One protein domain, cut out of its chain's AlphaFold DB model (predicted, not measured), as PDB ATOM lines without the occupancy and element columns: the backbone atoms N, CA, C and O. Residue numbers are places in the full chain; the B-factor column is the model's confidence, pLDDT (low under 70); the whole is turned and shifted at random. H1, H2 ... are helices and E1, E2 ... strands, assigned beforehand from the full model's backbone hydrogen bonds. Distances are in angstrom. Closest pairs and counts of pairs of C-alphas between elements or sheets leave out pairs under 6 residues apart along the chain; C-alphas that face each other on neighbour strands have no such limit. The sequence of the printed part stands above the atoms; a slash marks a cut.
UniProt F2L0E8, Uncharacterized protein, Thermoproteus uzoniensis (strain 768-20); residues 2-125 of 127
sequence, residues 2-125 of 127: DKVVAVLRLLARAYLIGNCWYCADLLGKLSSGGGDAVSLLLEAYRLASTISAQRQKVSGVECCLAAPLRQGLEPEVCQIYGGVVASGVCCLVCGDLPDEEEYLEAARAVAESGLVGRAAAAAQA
ATOM      1  N   ASP A   2      -3.278 -31.000 -18.640       92.62
ATOM      2  CA  ASP A   2      -3.039 -32.196 -19.470       92.62
ATOM      3  C   ASP A   2      -3.369 -32.023 -20.955       92.62
ATOM      4  O   ASP A   2      -2.578 -32.423 -21.801       92.62
ATOM      5  N   LYS A   3      -4.477 -31.344 -21.281       94.81
ATOM      6  CA  LYS A   3      -4.861 -31.014 -22.667       94.81
ATOM      7  C   LYS A   3      -3.794 -30.184 -23.389       94.81
ATOM      8  O   LYS A   3      -3.415 -30.503 -24.509       94.81
ATOM      9  N   VAL A   4      -3.253 -29.164 -22.717       96.62
ATOM     10  CA  VAL A   4      -2.157 -28.338 -23.251       96.62
ATOM     11  C   VAL A   4      -0.907 -29.185 -23.456       96.62
ATOM     12  O   VAL A   4      -0.301 -29.147 -24.522       96.62
ATOM     13  N   VAL A   5      -0.552 -30.007 -22.467       95.44
ATOM     14  CA  VAL A   5       0.614 -30.898 -22.555       95.44
ATOM     15  C   VAL A   5       0.463 -31.903 -23.697       95.44
ATOM     16  O   VAL A   5       1.437 -32.148 -24.397       95.44
ATOM     17  N   ALA A   6      -0.731 -32.456 -23.928       93.12
ATOM     18  CA  ALA A   6      -0.987 -33.386 -25.026       93.12
ATOM     19  C   ALA A   6      -0.716 -32.744 -26.399       93.12
ATOM     20  O   ALA A   6       0.016 -33.316 -27.207       93.12
ATOM     21  N   VAL A   7      -1.222 -31.527 -26.624       95.44
ATOM     22  CA  VAL A   7      -0.980 -30.763 -27.861       95.44
ATOM     23  C   VAL A   7       0.501 -30.434 -28.028       95.44
ATOM     24  O   VAL A   7       1.091 -30.723 -29.070       95.44
ATOM     25  N   LEU A   8       1.137 -29.881 -26.993       95.50
ATOM     26  CA  LEU A   8       2.556 -29.527 -27.047       95.50
ATOM     27  C   LEU A   8       3.449 -30.758 -27.227       95.50
ATOM     28  O   LEU A   8       4.485 -30.671 -27.882       95.50
ATOM     29  N   ARG A   9       3.047 -31.916 -26.696       93.06
ATOM     30  CA  ARG A   9       3.774 -33.175 -26.866       93.06
ATOM     31  C   ARG A   9       3.732 -33.641 -28.314       93.06
ATOM     32  O   ARG A   9       4.760 -34.087 -28.814       93.06
ATOM     33  N   LEU A  10       2.605 -33.493 -29.015       92.00
ATOM     34  CA  LEU A  10       2.559 -33.777 -30.453       92.00
ATOM     35  C   LEU A  10       3.565 -32.905 -31.215       92.00
ATOM     36  O   LEU A  10       4.315 -33.428 -32.036       92.00
ATOM     37  N   LEU A  11       3.640 -31.608 -30.904       92.62
ATOM     38  CA  LEU A  11       4.606 -30.695 -31.525       92.62
ATOM     39  C   LEU A  11       6.058 -31.045 -31.182       92.62
ATOM     40  O   LEU A  11       6.916 -31.025 -32.062       92.62
ATOM     41  N   ALA A  12       6.334 -31.397 -29.924       91.88
ATOM     42  CA  ALA A  12       7.668 -31.796 -29.484       91.88
ATOM     43  C   ALA A  12       8.132 -33.038 -30.242       91.88
ATOM     44  O   ALA A  12       9.232 -33.067 -30.785       91.88
ATOM     45  N   ARG A  13       7.258 -34.036 -30.374       89.25
ATOM     46  CA  ARG A  13       7.547 -35.239 -31.151       89.25
ATOM     47  C   ARG A  13       7.648 -34.949 -32.649       89.25
ATOM     48  O   ARG A  13       8.538 -35.472 -33.303       89.25
ATOM     49  N   ALA A  14       6.807 -34.074 -33.198       88.31
ATOM     50  CA  ALA A  14       6.916 -33.625 -34.587       88.31
ATOM     51  C   ALA A  14       8.247 -32.917 -34.873       88.31
ATOM     52  O   ALA A  14       8.788 -33.048 -35.969       88.31
ATOM     53  N   TYR A  15       8.807 -32.204 -33.898       88.19
ATOM     54  CA  TYR A  15      10.164 -31.681 -33.989       88.19
ATOM     55  C   TYR A  15      11.210 -32.800 -33.908       88.19
ATOM     56  O   TYR A  15      11.993 -32.968 -34.840       88.19
ATOM     57  N   LEU A  16      11.190 -33.580 -32.825       84.25
ATOM     58  CA  LEU A  16      12.224 -34.567 -32.499       84.25
ATOM     59  C   LEU A  16      12.289 -35.722 -33.505       84.25
ATOM     60  O   LEU A  16      13.371 -36.225 -33.781       84.25
ATOM     61  N   ILE A  17      11.143 -36.117 -34.064       81.31
ATOM     62  CA  ILE A  17      11.007 -37.221 -35.023       81.31
ATOM     63  C   ILE A  17      10.869 -36.720 -36.462       81.31
ATOM     64  O   ILE A  17      11.432 -37.305 -37.385       81.31
ATOM     65  N   GLY A  18      10.097 -35.653 -36.665       74.00
ATOM     66  CA  GLY A  18       9.701 -35.176 -37.991       74.00
ATOM     67  C   GLY A  18      10.437 -33.928 -38.479       74.00
ATOM     68  O   GLY A  18      10.071 -33.390 -39.519       74.00
ATOM     69  N   ASN A  19      11.453 -33.445 -37.751       74.62
ATOM     70  CA  ASN A  19      12.205 -32.222 -38.068       74.62
ATOM     71  C   ASN A  19      11.325 -30.967 -38.247       74.62
ATOM     72  O   ASN A  19      11.668 -30.062 -39.012       74.62
ATOM     73  N   CYS A  20      10.195 -30.875 -37.541       87.06
ATOM     74  CA  CYS A  20       9.376 -29.665 -37.519       87.06
ATOM     75  C   CYS A  20      10.099 -28.521 -36.777       87.06
ATOM     76  O   CYS A  20       9.880 -28.290 -35.588       87.06
ATOM     77  N   TRP A  21      10.959 -27.770 -37.469       87.25
ATOM     78  CA  TRP A  21      11.701 -26.641 -36.882       87.25
ATOM     79  C   TRP A  21      10.795 -25.520 -36.374       87.25
ATOM     80  O   TRP A  21      11.095 -24.890 -35.366       87.25
ATOM     81  N   TYR A  22       9.654 -25.310 -37.030       91.00
ATOM     82  CA  TYR A  22       8.653 -24.358 -36.560       91.00
ATOM     83  C   TYR A  22       8.015 -24.797 -35.233       91.00
ATOM     84  O   TYR A  22       7.806 -23.972 -34.348       91.00
ATOM     85  N   CYS A  23       7.802 -26.104 -35.043       92.50
ATOM     86  CA  CYS A  23       7.369 -26.651 -33.759       92.50
ATOM     87  C   CYS A  23       8.412 -26.363 -32.663       92.50
ATOM     88  O   CYS A  23       8.039 -25.986 -31.555       92.50
ATOM     89  N   ALA A  24       9.708 -26.493 -32.973       92.00
ATOM     90  CA  ALA A  24      10.791 -26.185 -32.036       92.00
ATOM     91  C   ALA A  24      10.831 -24.700 -31.646       92.00
ATOM     92  O   ALA A  24      10.930 -24.385 -30.462       92.00
ATOM     93  N   ASP A  25      10.716 -23.794 -32.622       94.12
ATOM     94  CA  ASP A  25      10.676 -22.346 -32.376       94.12
ATOM     95  C   ASP A  25       9.493 -21.964 -31.474       94.12
ATOM     96  O   ASP A  25       9.656 -21.256 -30.476       94.12
ATOM     97  N   LEU A  26       8.309 -22.511 -31.761       95.12
ATOM     98  CA  LEU A  26       7.110 -22.263 -30.969       95.12
ATOM     99  C   LEU A  26       7.240 -22.793 -29.531       95.12
ATOM    100  O   LEU A  26       6.921 -22.081 -28.576       95.12
ATOM    101  N   LEU A  27       7.770 -24.007 -29.351       95.19
ATOM    102  CA  LEU A  27       8.064 -24.572 -28.027       95.19
ATOM    103  C   LEU A  27       9.120 -23.752 -27.270       95.19
ATOM    104  O   LEU A  27       9.000 -23.572 -26.055       95.19
ATOM    105  N   GLY A  28      10.120 -23.216 -27.971       94.75
ATOM    106  CA  GLY A  28      11.129 -22.319 -27.409       94.75
ATOM    107  C   GLY A  28      10.525 -21.009 -26.899       94.75
ATOM    108  O   GLY A  28      10.818 -20.589 -25.774       94.75
ATOM    109  N   LYS A  29       9.618 -20.394 -27.666       95.50
ATOM    110  CA  LYS A  29       8.870 -19.190 -27.252       95.50
ATOM    111  C   LYS A  29       8.000 -19.453 -26.024       95.50
ATOM    112  O   LYS A  29       8.069 -18.700 -25.054       95.50
ATOM    113  N   LEU A  30       7.259 -20.563 -26.015       95.19
ATOM    114  CA  LEU A  30       6.446 -20.986 -24.868       95.19
ATOM    115  C   LEU A  30       7.295 -21.249 -23.613       95.19
ATOM    116  O   LEU A  30       6.889 -20.895 -22.507       95.19
ATOM    117  N   SER A  31       8.485 -21.834 -23.776       93.25
ATOM    118  CA  SER A  31       9.397 -22.140 -22.664       93.25
ATOM    119  C   SER A  31      10.069 -20.894 -22.083       93.25
ATOM    120  O   SER A  31      10.301 -20.826 -20.880       93.25
ATOM    121  N   SER A  32      10.370 -19.905 -22.927       90.31
ATOM    122  CA  SER A  32      11.036 -18.653 -22.537       90.31
ATOM    123  C   SER A  32      10.072 -17.538 -22.118       90.31
ATOM    124  O   SER A  32      10.524 -16.488 -21.666       90.31
ATOM    125  N   GLY A  33       8.756 -17.747 -22.251       85.50
ATOM    126  CA  GLY A  33       7.748 -16.714 -21.996       85.50
ATOM    127  C   GLY A  33       7.767 -15.583 -23.030       85.50
ATOM    128  O   GLY A  33       7.405 -14.452 -22.719       85.50
ATOM    129  N   GLY A  34       8.239 -15.859 -24.248       80.25
ATOM    130  CA  GLY A  34       8.357 -14.855 -25.297       80.25
ATOM    131  C   GLY A  34       7.034 -14.620 -26.019       80.25
ATOM    132  O   GLY A  34       6.670 -15.429 -26.861       80.25
ATOM    133  N   GLY A  35       6.364 -13.493 -25.758       83.88
ATOM    134  CA  GLY A  35       5.122 -13.084 -26.434       83.88
ATOM    135  C   GLY A  35       3.856 -13.351 -25.614       83.88
ATOM    136  O   GLY A  35       3.926 -13.656 -24.426       83.88
ATOM    137  N   ASP A  36       2.687 -13.210 -26.242       93.88
ATOM    138  CA  ASP A  36       1.408 -13.525 -25.598       93.88
ATOM    139  C   ASP A  36       1.195 -15.045 -25.522       93.88
ATOM    140  O   ASP A  36       1.033 -15.724 -26.539       93.88
ATOM    141  N   ALA A  37       1.175 -15.573 -24.299       94.06
ATOM    142  CA  ALA A  37       1.067 -16.998 -24.018       94.06
ATOM    143  C   ALA A  37      -0.181 -17.645 -24.637       94.06
ATOM    144  O   ALA A  37      -0.093 -18.749 -25.174       94.06
ATOM    145  N   VAL A  38      -1.334 -16.970 -24.592       95.75
ATOM    146  CA  VAL A  38      -2.584 -17.520 -25.139       95.75
ATOM    147  C   VAL A  38      -2.510 -17.600 -26.664       95.75
ATOM    148  O   VAL A  38      -2.859 -18.635 -27.233       95.75
ATOM    149  N   SER A  39      -1.993 -16.560 -27.322       96.06
ATOM    150  CA  SER A  39      -1.777 -16.561 -28.774       96.06
ATOM    151  C   SER A  39      -0.837 -17.683 -29.221       96.06
ATOM    152  O   SER A  39      -1.155 -18.403 -30.167       96.06
ATOM    153  N   LEU A  40       0.273 -17.897 -28.509       96.62
ATOM    154  CA  LEU A  40       1.215 -18.982 -28.820       96.62
ATOM    155  C   LEU A  40       0.591 -20.367 -28.615       96.62
ATOM    156  O   LEU A  40       0.833 -21.281 -29.401       96.62
ATOM    157  N   LEU A  41      -0.229 -20.541 -27.576       97.00
ATOM    158  CA  LEU A  41      -0.950 -21.795 -27.345       97.00
ATOM    159  C   LEU A  41      -2.020 -22.044 -28.419       97.00
ATOM    160  O   LEU A  41      -2.204 -23.188 -28.832       97.00
ATOM    161  N   LEU A  42      -2.700 -21.010 -28.914       96.94
ATOM    162  CA  LEU A  42      -3.625 -21.134 -30.047       96.94
ATOM    163  C   LEU A  42      -2.885 -21.507 -31.342       96.94
ATOM    164  O   LEU A  42      -3.338 -22.367 -32.095       96.94
ATOM    165  N   GLU A  43      -1.731 -20.890 -31.593       96.50
ATOM    166  CA  GLU A  43      -0.852 -21.237 -32.713       96.50
ATOM    167  C   GLU A  43      -0.395 -22.700 -32.624       96.50
ATOM    168  O   GLU A  43      -0.457 -23.431 -33.615       96.50
ATOM    169  N   ALA A  44      -0.055 -23.164 -31.417       95.75
ATOM    170  CA  ALA A  44       0.328 -24.548 -31.167       95.75
ATOM    171  C   ALA A  44      -0.806 -25.527 -31.490       95.75
ATOM    172  O   ALA A  44      -0.571 -26.547 -32.138       95.75
ATOM    173  N   TYR A  45      -2.040 -25.198 -31.101       96.69
ATOM    174  CA  TYR A  45      -3.212 -26.004 -31.431       96.69
ATOM    175  C   TYR A  45      -3.446 -26.094 -32.937       96.69
ATOM    176  O   TYR A  45      -3.591 -27.187 -33.475       96.69
ATOM    177  N   ARG A  46      -3.406 -24.965 -33.653       95.25
ATOM    178  CA  ARG A  46      -3.582 -24.948 -35.117       95.25
ATOM    179  C   ARG A  46      -2.522 -25.779 -35.833       95.25
ATOM    180  O   ARG A  46      -2.838 -26.504 -36.781       95.25
ATOM    181  N   LEU A  47      -1.274 -25.695 -35.376       93.19
ATOM    182  CA  LEU A  47      -0.178 -26.479 -35.932       93.19
ATOM    183  C   LEU A  47      -0.366 -27.975 -35.654       93.19
ATOM    184  O   LEU A  47      -0.234 -28.787 -36.569       93.19
ATOM    185  N   ALA A  48      -0.747 -28.338 -34.428       92.94
ATOM    186  CA  ALA A  48      -1.053 -29.713 -34.048       92.94
ATOM    187  C   ALA A  48      -2.209 -30.286 -34.880       92.94
ATOM    188  O   ALA A  48      -2.085 -31.381 -35.429       92.94
ATOM    189  N   SER A  49      -3.292 -29.526 -35.056       92.19
ATOM    190  CA  SER A  49      -4.422 -29.891 -35.915       92.19
ATOM    191  C   SER A  49      -4.006 -30.071 -37.372       92.19
ATOM    192  O   SER A  49      -4.446 -31.017 -38.017       92.19
ATOM    193  N   THR A  50      -3.100 -29.232 -37.884       90.44
ATOM    194  CA  THR A  50      -2.565 -29.364 -39.250       90.44
ATOM    195  C   THR A  50      -1.743 -30.644 -39.418       90.44
ATOM    196  O   THR A  50      -1.940 -31.372 -40.387       90.44
ATOM    197  N   ILE A  51      -0.859 -30.953 -38.463       88.50
ATOM    198  CA  ILE A  51      -0.073 -32.199 -38.444       88.50
ATOM    199  C   ILE A  51      -1.010 -33.413 -38.362       88.50
ATOM    200  O   ILE A  51      -0.866 -34.379 -39.109       88.50
ATOM    201  N   SER A  52      -2.018 -33.327 -37.495       88.44
ATOM    202  CA  SER A  52      -3.048 -34.347 -37.307       88.44
ATOM    203  C   SER A  52      -3.930 -34.552 -38.541       88.44
ATOM    204  O   SER A  52      -4.309 -35.677 -38.842       88.44
ATOM    205  N   ALA A  53      -4.225 -33.505 -39.308       88.12
ATOM    206  CA  ALA A  53      -4.983 -33.621 -40.552       88.12
ATOM    207  C   ALA A  53      -4.199 -34.350 -41.659       88.12
ATOM    208  O   ALA A  53      -4.800 -34.892 -42.583       88.12
ATOM    209  N   GLN A  54      -2.867 -34.407 -41.561       84.38
ATOM    210  CA  GLN A  54      -1.988 -35.106 -42.506       84.38
ATOM    211  C   GLN A  54      -1.725 -36.570 -42.112       84.38
ATOM    212  O   GLN A  54      -0.698 -37.142 -42.485       84.38
ATOM    213  N   ARG A  55      -2.644 -37.188 -41.356       86.12
ATOM    214  CA  ARG A  55      -2.613 -38.614 -41.003       86.12
ATOM    215  C   ARG A  55      -2.505 -39.497 -42.246       86.12
ATOM    216  O   ARG A  55      -3.267 -39.350 -43.199       86.12
ATOM    217  N   GLN A  56      -1.591 -40.460 -42.206       85.06
ATOM    218  CA  GLN A  56      -1.436 -41.482 -43.237       85.06
ATOM    219  C   GLN A  56      -1.188 -42.851 -42.618       85.06
ATOM    220  O   GLN A  56      -0.523 -42.975 -41.594       85.06
ATOM    221  N   LYS A  57      -1.686 -43.902 -43.268       84.94
ATOM    222  CA  LYS A  57      -1.464 -45.275 -42.818       84.94
ATOM    223  C   LYS A  57      -0.165 -45.825 -43.407       84.94
ATOM    224  O   LYS A  57      -0.083 -46.047 -44.613       84.94
ATOM    225  N   VAL A  58       0.819 -46.108 -42.557       82.19
ATOM    226  CA  VAL A  58       2.089 -46.751 -42.926       82.19
ATOM    227  C   VAL A  58       2.119 -48.133 -42.288       82.19
ATOM    228  O   VAL A  58       2.179 -48.270 -41.071       82.19
ATOM    229  N   SER A  59       2.024 -49.182 -43.109       83.06
ATOM    230  CA  SER A  59       2.084 -50.584 -42.653       83.06
ATOM    231  C   SER A  59       1.156 -50.929 -41.488       83.06
ATOM    232  O   SER A  59       1.510 -51.697 -40.602       83.06
ATOM    233  N   GLY A  60      -0.052 -50.364 -41.498       83.44
ATOM    234  CA  GLY A  60      -1.047 -50.605 -40.454       83.44
ATOM    235  C   GLY A  60      -1.088 -49.550 -39.351       83.44
ATOM    236  O   GLY A  60      -2.104 -49.475 -38.672       83.44
ATOM    237  N   VAL A  61      -0.055 -48.712 -39.221       83.12
ATOM    238  CA  VAL A  61       0.054 -47.666 -38.194       83.12
ATOM    239  C   VAL A  61      -0.414 -46.325 -38.758       83.12
ATOM    240  O   VAL A  61      -0.030 -45.961 -39.869       83.12
ATOM    241  N   GLU A  62      -1.240 -45.589 -38.015       86.00
ATOM    242  CA  GLU A  62      -1.598 -44.210 -38.363       86.00
ATOM    243  C   GLU A  62      -0.497 -43.238 -37.931       86.00
ATOM    244  O   GLU A  62      -0.225 -43.056 -36.743       86.00
ATOM    245  N   CYS A  63       0.128 -42.614 -38.923       84.00
ATOM    246  CA  CYS A  63       1.255 -41.712 -38.772       84.00
ATOM    247  C   CYS A  63       0.842 -40.277 -39.063       84.00
ATOM    248  O   CYS A  63       0.305 -39.982 -40.130       84.00
ATOM    249  N   CYS A  64       1.167 -39.376 -38.147       82.94
ATOM    250  CA  CYS A  64       1.161 -37.944 -38.382       82.94
ATOM    251  C   CYS A  64       2.416 -37.564 -39.146       82.94
ATOM    252  O   CYS A  64       3.531 -37.835 -38.696       82.94
ATOM    253  N   LEU A  65       2.249 -36.920 -40.292       67.12
ATOM    254  CA  LEU A  65       3.380 -36.407 -41.043       67.12
ATOM    255  C   LEU A  65       3.714 -34.991 -40.587       67.12
ATOM    256  O   LEU A  65       2.906 -34.075 -40.699       67.12
ATOM    257  N   ALA A  66       4.944 -34.810 -40.115       60.12
ATOM    258  CA  ALA A  66       5.613 -33.522 -40.151       60.12
ATOM    259  C   ALA A  66       6.637 -33.590 -41.290       60.12
ATOM    260  O   ALA A  66       7.520 -34.447 -41.301       60.12
ATOM    261  N   ALA A  67       6.454 -32.763 -42.315       49.97
ATOM    262  CA  ALA A  67       7.384 -32.708 -43.432       49.97
ATOM    263  C   ALA A  67       8.712 -32.035 -43.008       49.97
ATOM    264  O   ALA A  67       8.664 -31.062 -42.255       49.97
ATOM    265  N   PRO A  68       9.878 -32.454 -43.548       46.34
ATOM    266  CA  PRO A  68      10.083 -33.561 -44.475       46.34
ATOM    267  C   PRO A  68      10.540 -34.850 -43.768       46.34
ATOM    268  O   PRO A  68      11.556 -34.879 -43.073       46.34
ATOM    269  N   LEU A  69       9.836 -35.946 -44.067       47.62
ATOM    270  CA  LEU A  69      10.290 -37.317 -43.836       47.62
ATOM    271  C   LEU A  69      11.658 -37.528 -44.514       47.62
ATOM    272  O   LEU A  69      11.764 -37.467 -45.739       47.62
ATOM    273  N   ARG A  70      12.711 -37.784 -43.736       50.22
ATOM    274  CA  ARG A  70      13.989 -38.325 -44.234       50.22
ATOM    275  C   ARG A  70      14.277 -39.666 -43.566       50.22
ATOM    276  O   ARG A  70      13.555 -40.048 -42.648       50.22
ATOM    277  N   GLN A  71      15.282 -40.378 -44.095       52.75
ATOM    278  CA  GLN A  71      15.742 -41.696 -43.637       52.75
ATOM    279  C   GLN A  71      15.626 -41.806 -42.119       52.75
ATOM    280  O   GLN A  71      16.135 -40.942 -41.404       52.75
ATOM    281  N   GLY A  72      14.852 -42.805 -41.687       56.81
ATOM    282  CA  GLY A  72      14.334 -42.896 -40.333       56.81
ATOM    283  C   GLY A  72      15.438 -42.719 -39.305       56.81
ATOM    284  O   GLY A  72      16.518 -43.292 -39.451       56.81
ATOM    285  N   LEU A  73      15.143 -41.931 -38.268       67.81
ATOM    286  CA  LEU A  73      15.877 -42.008 -37.010       67.81
ATOM    287  C   LEU A  73      16.143 -43.472 -36.665       67.81
ATOM    288  O   LEU A  73      15.296 -44.331 -36.940       67.81
ATOM    289  N   GLU A  74      17.288 -43.739 -36.039       79.06
ATOM    290  CA  GLU A  74      17.572 -45.073 -35.525       79.06
ATOM    291  C   GLU A  74      16.368 -45.578 -34.712       79.06
ATOM    292  O   GLU A  74      15.760 -44.792 -33.974       79.06
ATOM    293  N   PRO A  75      15.979 -46.859 -34.850       82.00
ATOM    294  CA  PRO A  75      14.791 -47.407 -34.196       82.00
ATOM    295  C   PRO A  75      14.685 -47.075 -32.704       82.00
ATOM    296  O   PRO A  75      13.601 -46.778 -32.210       82.00
ATOM    297  N   GLU A  76      15.818 -47.075 -32.008       84.12
ATOM    298  CA  GLU A  76      15.927 -46.745 -30.587       84.12
ATOM    299  C   GLU A  76      15.585 -45.272 -30.322       84.12
ATOM    300  O   GLU A  76      14.754 -44.966 -29.468       84.12
ATOM    301  N   VAL A  77      16.142 -44.354 -31.117       82.25
ATOM    302  CA  VAL A  77      15.865 -42.912 -31.025       82.25
ATOM    303  C   VAL A  77      14.401 -42.616 -31.348       82.25
ATOM    304  O   VAL A  77      13.764 -41.807 -30.674       82.25
ATOM    305  N   CYS A  78      13.841 -43.310 -32.342       83.75
ATOM    306  CA  CYS A  78      12.426 -43.221 -32.678       83.75
ATOM    307  C   CYS A  78      11.532 -43.542 -31.470       83.75
ATOM    308  O   CYS A  78      10.616 -42.782 -31.158       83.75
ATOM    309  N   GLN A  79      11.826 -44.637 -30.766       84.81
ATOM    310  CA  GLN A  79      11.044 -45.097 -29.616       84.81
ATOM    311  C   GLN A  79      11.206 -44.191 -28.389       84.81
ATOM    312  O   GLN A  79      10.205 -43.874 -27.750       84.81
ATOM    313  N   ILE A  80      12.425 -43.717 -28.095       85.75
ATOM    314  CA  ILE A  80      12.706 -42.791 -26.974       85.75
ATOM    315  C   ILE A  80      11.831 -41.534 -27.058       85.75
ATOM    316  O   ILE A  80      11.300 -41.054 -26.052       85.75
ATOM    317  N   TYR A  81      11.639 -41.015 -28.272       80.19
ATOM    318  CA  TYR A  81      10.815 -39.834 -28.515       80.19
ATOM    319  C   TYR A  81       9.343 -40.159 -28.811       80.19
ATOM    320  O   TYR A  81       8.580 -39.279 -29.208       80.19
ATOM    321  N   GLY A  82       8.901 -41.395 -28.562       81.81
ATOM    322  CA  GLY A  82       7.494 -41.794 -28.644       81.81
ATOM    323  C   GLY A  82       6.972 -42.007 -30.068       81.81
ATOM    324  O   GLY A  82       5.767 -41.887 -30.301       81.81
ATOM    325  N   GLY A  83       7.865 -42.285 -31.015       85.00
ATOM    326  CA  GLY A  83       7.542 -42.764 -32.352       85.00
ATOM    327  C   GLY A  83       7.458 -44.290 -32.426       85.00
ATOM    328  O   GLY A  83       7.864 -45.014 -31.517       85.00
ATOM    329  N   VAL A  84       6.934 -44.787 -33.542       86.62
ATOM    330  CA  VAL A  84       6.814 -46.216 -33.861       86.62
ATOM    331  C   VAL A  84       7.581 -46.498 -35.143       86.62
ATOM    332  O   VAL A  84       7.462 -45.759 -36.110       86.62
ATOM    333  N   VAL A  85       8.353 -47.580 -35.204       85.38
ATOM    334  CA  VAL A  85       9.009 -47.970 -36.459       85.38
ATOM    335  C   VAL A  85       8.024 -48.770 -37.310       85.38
ATOM    336  O   VAL A  85       7.654 -49.884 -36.951       85.38
ATOM    337  N   ALA A  86       7.611 -48.212 -38.448       80.75
ATOM    338  CA  ALA A  86       6.712 -48.848 -39.409       80.75
ATOM    339  C   ALA A  86       7.401 -48.929 -40.779       80.75
ATOM    340  O   ALA A  86       7.747 -47.907 -41.367       80.75
ATOM    341  N   SER A  87       7.648 -50.146 -41.277       78.88
ATOM    342  CA  SER A  87       8.405 -50.393 -42.525       78.88
ATOM    343  C   SER A  87       9.737 -49.640 -42.625       78.88
ATOM    344  O   SER A  87      10.085 -49.094 -43.668       78.88
ATOM    345  N   GLY A  88      10.490 -49.594 -41.522       76.56
ATOM    346  CA  GLY A  88      11.795 -48.925 -41.475       76.56
ATOM    347  C   GLY A  88      11.730 -47.393 -41.436       76.56
ATOM    348  O   GLY A  88      12.768 -46.745 -41.520       76.56
ATOM    349  N   VAL A  89      10.537 -46.806 -41.287       78.56
ATOM    350  CA  VAL A  89      10.342 -45.362 -41.101       78.56
ATOM    351  C   VAL A  89       9.895 -45.092 -39.668       78.56
ATOM    352  O   VAL A  89       9.036 -45.799 -39.140       78.56
ATOM    353  N   CYS A  90      10.463 -44.062 -39.039       81.69
ATOM    354  CA  CYS A  90       9.972 -43.587 -37.752       81.69
ATOM    355  C   CYS A  90       8.667 -42.804 -37.943       81.69
ATOM    356  O   CYS A  90       8.633 -41.764 -38.596       81.69
ATOM    357  N   CYS A  91       7.591 -43.336 -37.384       82.69
ATOM    358  CA  CYS A  91       6.230 -42.840 -37.478       82.69
ATOM    359  C   CYS A  91       5.852 -42.105 -36.190       82.69
ATOM    360  O   CYS A  91       5.909 -42.671 -35.100       82.69
ATOM    361  N   LEU A  92       5.424 -40.850 -36.314       86.62
ATOM    362  CA  LEU A  92       4.818 -40.103 -35.217       86.62
ATOM    363  C   LEU A  92       3.361 -40.539 -35.035       86.62
ATOM    364  O   LEU A  92       2.555 -40.370 -35.945       86.62
ATOM    365  N   VAL A  93       2.996 -41.031 -33.854       82.75
ATOM    366  CA  VAL A  93       1.594 -41.335 -33.537       82.75
ATOM    367  C   VAL A  93       0.861 -40.042 -33.181       82.75
ATOM    368  O   VAL A  93       1.284 -39.308 -32.289       82.75
ATOM    369  N   CYS A  94      -0.246 -39.772 -33.874       75.56
ATOM    370  CA  CYS A  94      -0.983 -38.512 -33.764       75.56
ATOM    371  C   CYS A  94      -1.626 -38.255 -32.402       75.56
ATOM    372  O   CYS A  94      -1.760 -37.100 -32.006       75.56
ATOM    373  N   GLY A  95      -2.048 -39.317 -31.711       76.75
ATOM    374  CA  GLY A  95      -2.980 -39.198 -30.591       76.75
ATOM    375  C   GLY A  95      -4.305 -38.538 -30.995       76.75
ATOM    376  O   GLY A  95      -4.477 -38.049 -32.116       76.75
ATOM    377  N   ASP A  96      -5.255 -38.516 -30.070       82.12
ATOM    378  CA  ASP A  96      -6.451 -37.695 -30.221       82.12
ATOM    379  C   ASP A  96      -6.168 -36.308 -29.652       82.12
ATOM    380  O   ASP A  96      -5.646 -36.163 -28.542       82.12
ATOM    381  N   LEU A  97      -6.470 -35.282 -30.447       89.62
ATOM    382  CA  LEU A  97      -6.419 -33.909 -29.973       89.62
ATOM    383  C   LEU A  97      -7.699 -33.617 -29.180       89.62
ATOM    384  O   LEU A  97      -8.765 -34.104 -29.565       89.62
ATOM    385  N   PRO A  98      -7.612 -32.842 -28.085       92.81
ATOM    386  CA  PRO A  98      -8.806 -32.330 -27.426       92.81
ATOM    387  C   PRO A  98      -9.606 -31.452 -28.394       92.81
ATOM    388  O   PRO A  98      -9.037 -30.890 -29.332       92.81
ATOM    389  N   ASP A  99     -10.903 -31.303 -28.129       94.38
ATOM    390  CA  ASP A  99     -11.728 -30.311 -28.815       94.38
ATOM    391  C   ASP A  99     -11.146 -28.890 -28.655       94.38
ATOM    392  O   ASP A  99     -10.468 -28.587 -27.665       94.38
ATOM    393  N   GLU A 100     -11.391 -28.018 -29.638       94.44
ATOM    394  CA  GLU A 100     -10.820 -26.668 -29.656       94.44
ATOM    395  C   GLU A 100     -11.315 -25.823 -28.479       94.44
ATOM    396  O   GLU A 100     -10.511 -25.137 -27.846       94.44
ATOM    397  N   GLU A 101     -12.603 -25.887 -28.140       95.31
ATOM    398  CA  GLU A 101     -13.172 -25.123 -27.029       95.31
ATOM    399  C   GLU A 101     -12.564 -25.583 -25.702       95.31
ATOM    400  O   GLU A 101     -12.030 -24.780 -24.929       95.31
ATOM    401  N   GLU A 102     -12.533 -26.900 -25.496       95.56
ATOM    402  CA  GLU A 102     -11.924 -27.522 -24.324       95.56
ATOM    403  C   GLU A 102     -10.428 -27.208 -24.186       95.56
ATOM    404  O   GLU A 102      -9.898 -27.067 -23.074       95.56
ATOM    405  N   TYR A 103      -9.718 -27.150 -25.312       96.88
ATOM    406  CA  TYR A 103      -8.317 -26.773 -25.344       96.88
ATOM    407  C   TYR A 103      -8.135 -25.308 -24.963       96.88
ATOM    408  O   TYR A 103      -7.265 -25.002 -24.149       96.88
ATOM    409  N   LEU A 104      -8.937 -24.403 -25.528       96.19
ATOM    410  CA  LEU A 104      -8.809 -22.967 -25.293       96.19
ATOM    411  C   LEU A 104      -9.108 -22.594 -23.843       96.19
ATOM    412  O   LEU A 104      -8.399 -21.756 -23.280       96.19
ATOM    413  N   GLU A 105     -10.089 -23.242 -23.217       97.44
ATOM    414  CA  GLU A 105     -10.341 -23.098 -21.783       97.44
ATOM    415  C   GLU A 105      -9.105 -23.516 -20.967       97.44
ATOM    416  O   GLU A 105      -8.592 -22.752 -20.142       97.44
ATOM    417  N   ALA A 106      -8.547 -24.695 -21.261       97.38
ATOM    418  CA  ALA A 106      -7.353 -25.191 -20.585       97.38
ATOM    419  C   ALA A 106      -6.113 -24.313 -20.843       97.38
ATOM    420  O   ALA A 106      -5.287 -24.139 -19.944       97.38
ATOM    421  N   ALA A 107      -5.970 -23.766 -22.052       97.25
ATOM    422  CA  ALA A 107      -4.868 -22.899 -22.448       97.25
ATOM    423  C   ALA A 107      -4.894 -21.577 -21.675       97.25
ATOM    424  O   ALA A 107      -3.861 -21.171 -21.140       97.25
ATOM    425  N   ARG A 108      -6.071 -20.948 -21.548       97.19
ATOM    426  CA  ARG A 108      -6.254 -19.732 -20.738       97.19
ATOM    427  C   ARG A 108      -5.906 -19.986 -19.279       97.19
ATOM    428  O   ARG A 108      -5.056 -19.287 -18.736       97.19
ATOM    429  N   ALA A 109      -6.443 -21.054 -18.688       97.56
ATOM    430  CA  ALA A 109      -6.156 -21.405 -17.298       97.56
ATOM    431  C   ALA A 109      -4.651 -21.637 -17.044       97.56
ATOM    432  O   ALA A 109      -4.105 -21.202 -16.027       97.56
ATOM    433  N   VAL A 110      -3.949 -22.305 -17.970       96.69
ATOM    434  CA  VAL A 110      -2.496 -22.541 -17.869       96.69
ATOM    435  C   VAL A 110      -1.694 -21.246 -18.033       96.69
ATOM    436  O   VAL A 110      -0.706 -21.060 -17.315       96.69
ATOM    437  N   ALA A 111      -2.112 -20.358 -18.941       95.62
ATOM    438  CA  ALA A 111      -1.485 -19.056 -19.154       95.62
ATOM    439  C   ALA A 111      -1.640 -18.139 -17.932       95.62
ATOM    440  O   ALA A 111      -0.643 -17.630 -17.425       95.62
ATOM    441  N   GLU A 112      -2.857 -18.008 -17.402       95.75
ATOM    442  CA  GLU A 112      -3.167 -17.202 -16.213       95.75
ATOM    443  C   GLU A 112      -2.449 -17.710 -14.958       95.75
ATOM    444  O   GLU A 112      -2.012 -16.926 -14.120       95.75
ATOM    445  N   SER A 113      -2.252 -19.027 -14.856       95.31
ATOM    446  CA  SER A 113      -1.510 -19.640 -13.750       95.31
ATOM    447  C   SER A 113       0.015 -19.483 -13.866       95.31
ATOM    448  O   SER A 113       0.740 -19.929 -12.977       95.31
ATOM    449  N   GLY A 114       0.536 -18.925 -14.966       93.19
ATOM    450  CA  GLY A 114       1.979 -18.815 -15.213       93.19
ATOM    451  C   GLY A 114       2.677 -20.166 -15.421       93.19
ATOM    452  O   GLY A 114       3.883 -20.291 -15.210       93.19
ATOM    453  N   LEU A 115       1.933 -21.205 -15.817       95.75
ATOM    454  CA  LEU A 115       2.436 -22.582 -15.907       95.75
ATOM    455  C   LEU A 115       2.836 -22.996 -17.331       95.75
ATOM    456  O   LEU A 115       3.169 -24.160 -17.552       95.75
ATOM    457  N   VAL A 116       2.842 -22.067 -18.291       96.00
ATOM    458  CA  VAL A 116       3.138 -22.353 -19.709       96.00
ATOM    459  C   VAL A 116       4.503 -23.013 -19.894       96.00
ATOM    460  O   VAL A 116       4.585 -24.071 -20.511       96.00
ATOM    461  N   GLY A 117       5.560 -22.460 -19.289       94.88
ATOM    462  CA  GLY A 117       6.902 -23.045 -19.379       94.88
ATOM    463  C   GLY A 117       6.978 -24.454 -18.778       94.88
ATOM    464  O   GLY A 117       7.648 -25.327 -19.325       94.88
ATOM    465  N   ARG A 118       6.224 -24.728 -17.700       95.12
ATOM    466  CA  ARG A 118       6.127 -26.078 -17.117       95.12
ATOM    467  C   ARG A 118       5.383 -27.043 -18.036       95.12
ATOM    468  O   ARG A 118       5.810 -28.184 -18.172       95.12
ATOM    469  N   ALA A 119       4.311 -26.592 -18.684       95.88
ATOM    470  CA  ALA A 119       3.590 -27.397 -19.665       95.88
ATOM    471  C   ALA A 119       4.475 -27.720 -20.883       95.88
ATOM    472  O   ALA A 119       4.518 -28.870 -21.317       95.88
ATOM    473  N   ALA A 120       5.238 -26.740 -21.381       94.75
ATOM    474  CA  ALA A 120       6.197 -26.938 -22.466       94.75
ATOM    475  C   ALA A 120       7.332 -27.900 -22.071       94.75
ATOM    476  O   ALA A 120       7.711 -28.758 -22.866       94.75
ATOM    477  N   ALA A 121       7.844 -27.820 -20.839       93.06
ATOM    478  CA  ALA A 121       8.849 -28.756 -20.335       93.06
ATOM    479  C   ALA A 121       8.293 -30.187 -20.195       93.06
ATOM    480  O   ALA A 121       8.922 -31.143 -20.642       93.06
ATOM    481  N   ALA A 122       7.086 -30.342 -19.642       93.25
ATOM    482  CA  ALA A 122       6.428 -31.642 -19.486       93.25
ATOM    483  C   ALA A 122       6.093 -32.321 -20.829       93.25
ATOM    484  O   ALA A 122       6.031 -33.550 -20.921       93.25
ATOM    485  N   ALA A 123       5.871 -31.531 -21.879       92.12
ATOM    486  CA  ALA A 123       5.638 -32.021 -23.231       92.12
ATOM    487  C   ALA A 123       6.904 -32.568 -23.915       92.12
ATOM    488  O   ALA A 123       6.789 -33.427 -24.786       92.12
ATOM    489  N   GLN A 124       8.085 -32.084 -23.519       88.25
ATOM    490  CA  GLN A 124       9.386 -32.441 -24.102       88.25
ATOM    491  C   GLN A 124      10.108 -33.574 -23.355       88.25
ATOM    492  O   GLN A 124      11.169 -34.014 -23.793       88.25
ATOM    493  N   ALA A 125       9.558 -34.047 -22.234       84.19
ATOM    494  CA  ALA A 125      10.116 -35.182 -21.509       84.19
ATOM    495  C   ALA A 125      10.107 -36.465 -22.379       84.19
ATOM    496  O   ALA A 125       9.131 -36.681 -23.111       84.19
TER     497      ALA A 125
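AT A GLANCE: This is residues 2 to 125 of the 127 residues of an uncharacterized protein of Thermoproteus uzoniensis (strain 768-20) (UniProt F2L0E8). The domain is an elongated body with a cluster of five helices toward one end and a small twisted sheet with one short helix toward the other. H1 lies nearest the middle of the whole, and H2, H3, H5 and H6 pack on it, mostly crossed, while the sheet E1 E2 E4 E3 bears H4 over its strand E3. The printed part has 124 residues, with six named helices and four named strands in the order H1 H2 H3 E1 E2 H4 E3 E4 H5 H6; the class is mixed, helices and strands, and the sheet is antiparallel throughout. It is compact, with a radius of gyration of the C-alphas of 14.2 A, and spans 44 by 25 by 20 A.

HOW THE PARTS SIT: H1, residues 2 to 16, is the hub and touches four helices. It touches H2, residues 21 to 32, at a steep tilt of 47 degrees, opposite ways; their closest C-alphas, of Leu 11 and Cys 23, are 5.4 A apart. H2 and H3, residues 37 to 53, form a helical hairpin at a shallow tilt of 27 degrees, the C-alphas of Leu 30 and Ala 37 being closest at 6.7 A. H3 touches H1 with its residues 41 to 48 alone, at a steep tilt of 64 degrees, and the closest C-alphas, of Leu 11 and Ala 48, are 6.3 A apart. E1, residues 55 to 58, and E2, residues 61 to 64, form a hairpin, with N 56 and O 63 at 2.9 A and N 63 and O 56 at 2.8 A, within hydrogen-bond range. H4, residues 75 to 80, lies over E3, residues 83 to 86, at a height over the sheet of 7.6 A, and runs along the strands at 8 degrees to E3 on the local plane. E3 and E4, residues 89 to 93, form a hairpin, with N 91 and O 84 at 2.7 A. E4 is also the neighbour of E2 in the sheet, with N 64 and O 92 at 2.8 A, within hydrogen-bond range; its pairing is staggered, with E3 over residues 89 to 92 and with E2 over residues 92 to 93. E2, H4 and E3 make a split strand-helix-strand unit, two strands running the same way with E4 between them, and its crossover is right-handed. H1 only grazes the sheet with residues 10 to 16, and H3 only grazes it with residues 48 to 53. H5, residues 100 to 112, touches H3 at a shallow tilt of 32 degrees, opposite ways, with the C-alphas of Ala 37 and Ala 111 closest at 5.9 A. Residues 3 to 4 of H1 alone touch H5, about perpendicular at 86 degrees, with Lys 3 and Tyr 103 closest, their C-alphas 6.1 A apart. H6, residues 116 to 124, touches H1, with the closest C-alphas, of Arg 9 and Ala 123, 4.2 A apart. H6 also touches H2, by residues 27 to 32 of H2 alone, with the C-alphas of Ser 31 and Gly 117 closest at 4.2 A. H4 touches no helix. In H1, H2, H3, H4, H5 and H6 every O i to N i+4 pair is within hydrogen-bond range.

IN THESE COORDINATES: H1 begins at C-alpha 2, (-3.039, -32.196, -19.470), and is 20.2 A long from first to last C-alpha. H2 is 16.4 A long and H3, the longest helix by residues, 24.2 A. E1 is 9.6 A, E2 9.8 A, H4 8.8 A, E3 9.4 A and E4 12.2 A long; E4 begins at C-alpha 89, (10.342, -45.362, -41.101). H5 is 18.1 A long, and H6, 12.7 A, ends at C-alpha 124, (9.386, -32.441, -24.102).

THE WHOLE: The two C-alphas farthest apart, of Ser 87 and Glu 112, are 43.9 A apart. The printed part has no cut and no long link; the links from E2 to H4, 10 residues, and from E4 to H5, 6 residues, are short but not tight. The mean pLDDT of the printed part is 87.1, and residues 65 to 73 are under 70.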